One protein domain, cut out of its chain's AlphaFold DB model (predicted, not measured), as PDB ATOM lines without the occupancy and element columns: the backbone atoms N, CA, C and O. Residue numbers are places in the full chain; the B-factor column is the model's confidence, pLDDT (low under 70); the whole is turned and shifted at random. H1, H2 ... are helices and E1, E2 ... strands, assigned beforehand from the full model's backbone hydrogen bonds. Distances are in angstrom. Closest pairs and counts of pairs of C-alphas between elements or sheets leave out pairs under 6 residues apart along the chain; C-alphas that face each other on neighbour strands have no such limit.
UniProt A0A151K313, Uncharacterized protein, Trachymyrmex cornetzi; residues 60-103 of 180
ATOM      1  N   ARG A  60      27.074 -30.709  41.388       87.94
ATOM      2  CA  ARG A  60      26.501 -32.005  41.007       87.94
ATOM      3  C   ARG A  60      27.560 -33.103  40.875       87.94
ATOM      4  O   ARG A  60      27.355 -34.220  41.342       87.94
ATOM      5  N   THR A  61      28.714 -32.797  40.280       89.62
ATOM      6  CA  THR A  61      29.828 -33.750  40.142       89.62
ATOM      7  C   THR A  61      30.456 -34.060  41.500       89.62
ATOM      8  O   THR A  61      30.814 -35.204  41.772       89.62
ATOM      9  N   ARG A  62      30.548 -33.070  42.398       90.19
ATOM     10  CA  ARG A  62      31.047 -33.272  43.771       90.19
ATOM     11  C   ARG A  62      30.093 -34.104  44.625       90.19
ATOM     12  O   ARG A  62      30.540 -34.853  45.490       90.19
ATOM     13  N   GLU A  63      28.790 -33.941  44.444       92.44
ATOM     14  CA  GLU A  63      27.767 -34.742  45.122       92.44
ATOM     15  C   GLU A  63      27.771 -36.186  44.631       92.44
ATOM     16  O   GLU A  63      27.816 -37.100  45.452       92.44
ATOM     17  N   LEU A  64      27.834 -36.389  43.312       93.19
ATOM     18  CA  LEU A  64      27.985 -37.713  42.707       93.19
ATOM     19  C   LEU A  64      29.247 -38.421  43.212       93.19
ATOM     20  O   LEU A  64      29.220 -39.596  43.566       93.19
ATOM     21  N   ALA A  65      30.361 -37.698  43.299       92.19
ATOM     22  CA  ALA A  65      31.594 -38.263  43.821       92.19
ATOM     23  C   ALA A  65      31.466 -38.683  45.290       92.19
ATOM     24  O   ALA A  65      31.943 -39.748  45.675       92.19
ATOM     25  N   ARG A  66      30.770 -37.885  46.109       92.94
ATOM     26  CA  ARG A  66      30.492 -38.233  47.507       92.94
ATOM     27  C   ARG A  66      29.613 -39.478  47.622       92.94
ATOM     28  O   ARG A  66      29.945 -40.350  48.417       92.94
ATOM     29  N   SER A  67      28.552 -39.600  46.821       94.25
ATOM     30  CA  SER A  67      27.662 -40.770  46.867       94.25
ATOM     31  C   SER A  67      28.338 -42.052  46.372       94.25
ATOM     32  O   SER A  67      28.100 -43.124  46.921       94.25
ATOM     33  N   MET A  68      29.227 -41.944  45.383       93.56
ATOM     34  CA  MET A  68      29.950 -43.082  44.806       93.56
ATOM     35  C   MET A  68      31.270 -43.403  45.513       93.56
ATOM     36  O   MET A  68      32.020 -44.258  45.045       93.56
ATOM     37  N   ASN A  69      31.603 -42.703  46.603       90.94
ATOM     38  CA  ASN A  69      32.937 -42.745  47.200       90.94
ATOM     39  C   ASN A  69      34.060 -42.553  46.158       90.94
ATOM     40  O   ASN A  69      35.133 -43.139  46.298       90.94
ATOM     41  N   ALA A  70      33.852 -41.699  45.164       93.19
ATOM     42  CA  ALA A  70      34.815 -41.404  44.117       93.19
ATOM     43  C   ALA A  70      35.642 -40.139  44.420       93.19
ATOM     44  O   ALA A  70      35.229 -39.254  45.171       93.19
ATOM     45  N   GLN A  71      36.824 -40.054  43.818       91.44
ATOM     46  CA  GLN A  71      37.660 -38.856  43.766       91.44
ATOM     47  C   GLN A  71      37.313 -38.045  42.515       91.44
ATOM     48  O   GLN A  71      37.032 -38.636  41.481       91.44
ATOM     49  N   VAL A  72      37.365 -36.710  42.574       90.19
ATOM     50  CA  VAL A  72      37.240 -35.866  41.372       90.19
ATOM     51  C   VAL A  72      38.562 -35.183  41.079       90.19
ATOM     52  O   VAL A  72      39.164 -34.598  41.979       90.19
ATOM     53  N   ILE A  73      38.992 -35.241  39.823       89.94
ATOM     54  CA  ILE A  73      40.180 -34.549  39.322       89.94
ATOM     55  C   ILE A  73      39.753 -33.661  38.162       89.94
ATOM     56  O   ILE A  73      38.983 -34.085  37.305       89.94
ATOM     57  N   GLN A  74      40.234 -32.425  38.145       88.44
ATOM     58  CA  GLN A  74      40.037 -31.522  37.022       88.44
ATOM     59  C   GLN A  74      41.145 -31.747  35.992       88.44
ATOM     60  O   GLN A  74      42.321 -31.739  36.350       88.44
ATOM     61  N   ALA A  75      40.761 -31.965  34.737       86.75
ATOM     62  CA  ALA A  75      41.702 -32.044  33.629       86.75
ATOM     63  C   ALA A  75      41.992 -30.643  33.076       86.75
ATOM     64  O   ALA A  75      41.087 -29.810  32.985       86.75
ATOM     65  N   GLU A  76      43.243 -30.412  32.691       85.56
ATOM     66  CA  GLU A  76      43.675 -29.208  31.985       85.56
ATOM     67  C   GLU A  76      43.822 -29.542  30.491       85.56
ATOM     68  O   GLU A  76      44.497 -30.523  30.162       85.56
ATOM     69  N   PRO A  77      43.168 -28.793  29.586       83.88
ATOM     70  CA  PRO A  77      43.361 -28.975  28.155       83.88
ATOM     71  C   PRO A  77      44.761 -28.491  27.760       83.88
ATOM     72  O   PRO A  77      45.180 -27.405  28.151       83.88
ATOM     73  N   ILE A  78      45.483 -29.309  26.994       84.25
ATOM     74  CA  ILE A  78      46.817 -28.958  26.480       84.25
ATOM     75  C   ILE A  78      46.690 -28.156  25.178       84.25
ATOM     76  O   ILE A  78      47.432 -27.198  24.983       84.25
ATOM     77  N   ASP A  79      45.720 -28.523  24.337       80.00
ATOM     78  CA  ASP A  79      45.474 -27.937  23.019       80.00
ATOM     79  C   ASP A  79      44.013 -27.473  22.877       80.00
ATOM     80  O   ASP A  79      43.118 -27.930  23.596       80.00
ATOM     81  N   GLU A  80      43.770 -26.563  21.930       76.88
ATOM     82  CA  GLU A  80      42.428 -26.125  21.537       76.88
ATOM     83  C   GLU A  80      41.812 -27.119  20.542       76.88
ATOM     84  O   GLU A  80      42.419 -27.443  19.521       76.88
ATOM     85  N   GLY A  81      40.588 -27.585  20.805       73.25
ATOM     86  CA  GLY A  81      39.870 -28.478  19.894       73.25
ATOM     87  C   GLY A  81      39.072 -29.580  20.595       73.25
ATOM     88  O   GLY A  81      38.918 -29.559  21.820       73.25
ATOM     89  N   PRO A  82      38.507 -30.530  19.825       81.62
ATOM     90  CA  PRO A  82      37.877 -31.720  20.386       81.62
ATOM     91  C   PRO A  82      38.898 -32.578  21.151       81.62
ATOM     92  O   PRO A  82      40.095 -32.557  20.879       81.62
ATOM     93  N   ILE A  83      38.416 -33.332  22.138       82.50
ATOM     94  CA  ILE A  83      39.273 -34.139  23.011       82.50
ATOM     95  C   ILE A  83      39.525 -35.500  22.356       82.50
ATOM     96  O   ILE A  83      38.633 -36.348  22.350       82.50
ATOM     97  N   ASP A  84      40.751 -35.728  21.883       85.31
ATOM     98  CA  ASP A  84      41.153 -37.002  21.262       85.31
ATOM     99  C   ASP A  84      41.861 -37.959  22.236       85.31
ATOM    100  O   ASP A  84      41.829 -39.179  22.066       85.31
ATOM    101  N   SER A  85      42.519 -37.425  23.270       87.50
ATOM    102  CA  SER A  85      43.314 -38.211  24.220       87.50
ATOM    103  C   SER A  85      43.259 -37.628  25.627       87.50
ATOM    104  O   SER A  85      43.250 -36.413  25.817       87.50
ATOM    105  N   ILE A  86      43.253 -38.511  26.629       87.75
ATOM    106  CA  ILE A  86      43.315 -38.153  28.046       87.75
ATOM    107  C   ILE A  86      44.548 -38.826  28.643       87.75
ATOM    108  O   ILE A  86      44.608 -40.051  28.759       87.75
ATOM    109  N   VAL A  87      45.530 -38.020  29.048       89.69
ATOM    110  CA  VAL A  87      46.746 -38.501  29.710       89.69
ATOM    111  C   VAL A  87      46.600 -38.314  31.212       89.69
ATOM    112  O   VAL A  87      46.532 -37.193  31.708       89.69
ATOM    113  N   ILE A  88      46.581 -39.425  31.946       89.44
ATOM    114  CA  ILE A  88      46.557 -39.427  33.409       89.44
ATOM    115  C   ILE A  88      47.971 -39.762  33.900       89.44
ATOM    116  O   ILE A  88      48.429 -40.888  33.682       89.44
ATOM    117  N   PRO A  89      48.683 -38.825  34.552       89.06
ATOM    118  CA  PRO A  89      50.016 -39.106  35.062       89.06
ATOM    119  C   PRO A  89      50.005 -40.225  36.119       89.06
ATOM    120  O   PRO A  89      49.023 -40.405  36.853       89.06
ATOM    121  N   PRO A  90      51.105 -40.987  36.249       87.44
ATOM    122  CA  PRO A  90      51.211 -41.992  37.295       87.44
ATOM    123  C   PRO A  90      51.116 -41.322  38.670       87.44
ATOM    124  O   PRO A  90      51.672 -40.246  38.882       87.44
ATOM    125  N   LYS A  91      50.450 -41.990  39.620       86.81
ATOM    126  CA  LYS A  91      50.152 -41.487  40.978       86.81
ATOM    127  C   LYS A  91      49.121 -40.350  41.049       86.81
ATOM    128  O   LYS A  91      48.842 -39.880  42.148       86.81
ATOM    129  N   SER A  92      48.536 -39.921  39.928       85.12
ATOM    130  CA  SER A  92      47.431 -38.950  39.943       85.12
ATOM    131  C   SER A  92      46.102 -39.571  40.369       85.12
ATOM    132  O   SER A  92      45.238 -38.862  40.873       85.12
ATOM    133  N   VAL A  93      45.943 -40.885  40.196       88.62
ATOM    134  CA  VAL A  93      44.736 -41.636  40.565       88.62
ATOM    135  C   VAL A  93      44.978 -42.491  41.800       88.62
ATOM    136  O   VAL A  93      46.075 -43.007  42.012       88.62
ATOM    137  N   ASN A  94      43.936 -42.645  42.613       88.31
ATOM    138  CA  ASN A  94      43.930 -43.577  43.730       88.31
ATOM    139  C   ASN A  94      43.425 -44.944  43.252       88.31
ATOM    140  O   ASN A  94      42.322 -45.038  42.725       88.31
ATOM    141  N   GLU A  95      44.201 -46.005  43.464       87.06
ATOM    142  CA  GLU A  95      43.837 -47.370  43.052       87.06
ATOM    143  C   GLU A  95      42.656 -47.944  43.856       87.06
ATOM    144  O   GLU A  95      41.949 -48.829  43.382       87.06
ATOM    145  N   ASN A  96      42.396 -47.413  45.054       91.38
ATOM    146  CA  ASN A  96      41.380 -47.932  45.973       91.38
ATOM    147  C   ASN A  96      39.991 -47.304  45.781       91.38
ATOM    148  O   ASN A  96      39.054 -47.670  46.491       91.38
ATOM    149  N   ARG A  97      39.850 -46.297  44.908       89.94
ATOM    150  CA  ARG A  97      38.599 -45.543  44.724       89.94
ATOM    151  C   ARG A  97      38.410 -45.150  43.264       89.94
ATOM    152  O   ARG A  97      39.362 -44.803  42.576       89.94
ATOM    153  N   THR A  98      37.161 -45.121  42.808       91.75
ATOM    154  CA  THR A  98      36.820 -44.614  41.472       91.75
ATOM    155  C   THR A  98      37.262 -43.159  41.330       91.75
ATOM    156  O   THR A  98      37.090 -42.369  42.255       91.75
ATOM    157  N   THR A  99      37.801 -42.783  40.172       91.94
ATOM    158  CA  THR A  99      38.163 -41.393  39.872       91.94
ATOM    159  C   THR A  99      37.285 -40.850  38.748       91.94
ATOM    160  O   THR A  99      37.192 -41.450  37.681       91.94
ATOM    161  N   ILE A 100      36.644 -39.711  38.990       90.88
ATOM    162  CA  ILE A 100      35.846 -38.950  38.031       90.88
ATOM    163  C   ILE A 100      36.717 -37.811  37.498       90.88
ATOM    164  O   ILE A 100      37.196 -36.973  38.262       90.88
ATOM    165  N   VAL A 101      36.909 -37.768  36.183       90.50
ATOM    166  CA  VAL A 101      37.680 -36.713  35.517       90.50
ATOM    167  C   VAL A 101      36.716 -35.644  35.010       90.50
ATOM    168  O   VAL A 101      35.849 -35.915  34.187       90.50
ATOM    169  N   SER A 102      36.851 -34.428  35.534       89.06
ATOM    170  CA  SER A 102      36.074 -33.259  35.130       89.06
ATOM    171  C   SER A 102      36.831 -32.504  34.046       89.06
ATOM    172  O   SER A 102      37.852 -31.880  34.337       89.06
ATOM    173  N   ILE A 103      36.319 -32.538  32.817       87.75
ATOM    174  CA  ILE A 103      36.917 -31.835  31.679       87.75
ATOM    175  C   ILE A 103      36.112 -30.556  31.412       87.75
ATOM    176  O   ILE A 103      34.890 -30.647  31.258       87.75
TER     177      ILE A 103
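AT A GLANCE: This is residues 60 to 103 of the 180 residues of an uncharacterized protein of Trachymyrmex cornetzi (UniProt A0A151K313). What shape is this? There is little regular structure: a short helix, H1, packs over one face of a small two-strand parallel sheet, E1 next to E2, and residues 75 to 98 swing out and back as a long loop. What is it made of? The 44 printed residues include one named helix and two named strands, in the order H1, E1, E2, class mixed, with only 16 residues in named elements. It is loose and flat, with a radius of gyration of the C-alphas of 11.8 A and spans of 33 by 25 by 12 A.

HOW THE PARTS SIT: What is near the helix? The closest C-alphas of H1, residues 60 to 67, and E1, residues 71 to 74, are those of Ala 65 and Gln 71, 6.1 A apart. Every O i to N i+4 pair in H1 is within hydrogen-bond range. How do the strands pair? E1 and E2, residues 99 to 102, are parallel at 28 degrees, with N 100 and O 71 within hydrogen-bond range at 2.7 A.

IN THESE COORDINATES: Where does H1 begin? C-alpha 60 is at (26.501, -32.005, 41.007), and H1 measures 10.6 A from first to last C-alpha. And the strands? E1 measures 10.2 A and E2 9.6 A, with C-alpha 102 at (36.074, -33.259, 35.130).

THE WHOLE: How large is it? The C-alphas farthest apart, of Ser 67 and Glu 80, are 32.8 A apart. Any cut, long link or low confidence? The printed part has no cut, the link from E1 to E2 is long with 24 residues, and no printed residue is under 70 in pLDDT.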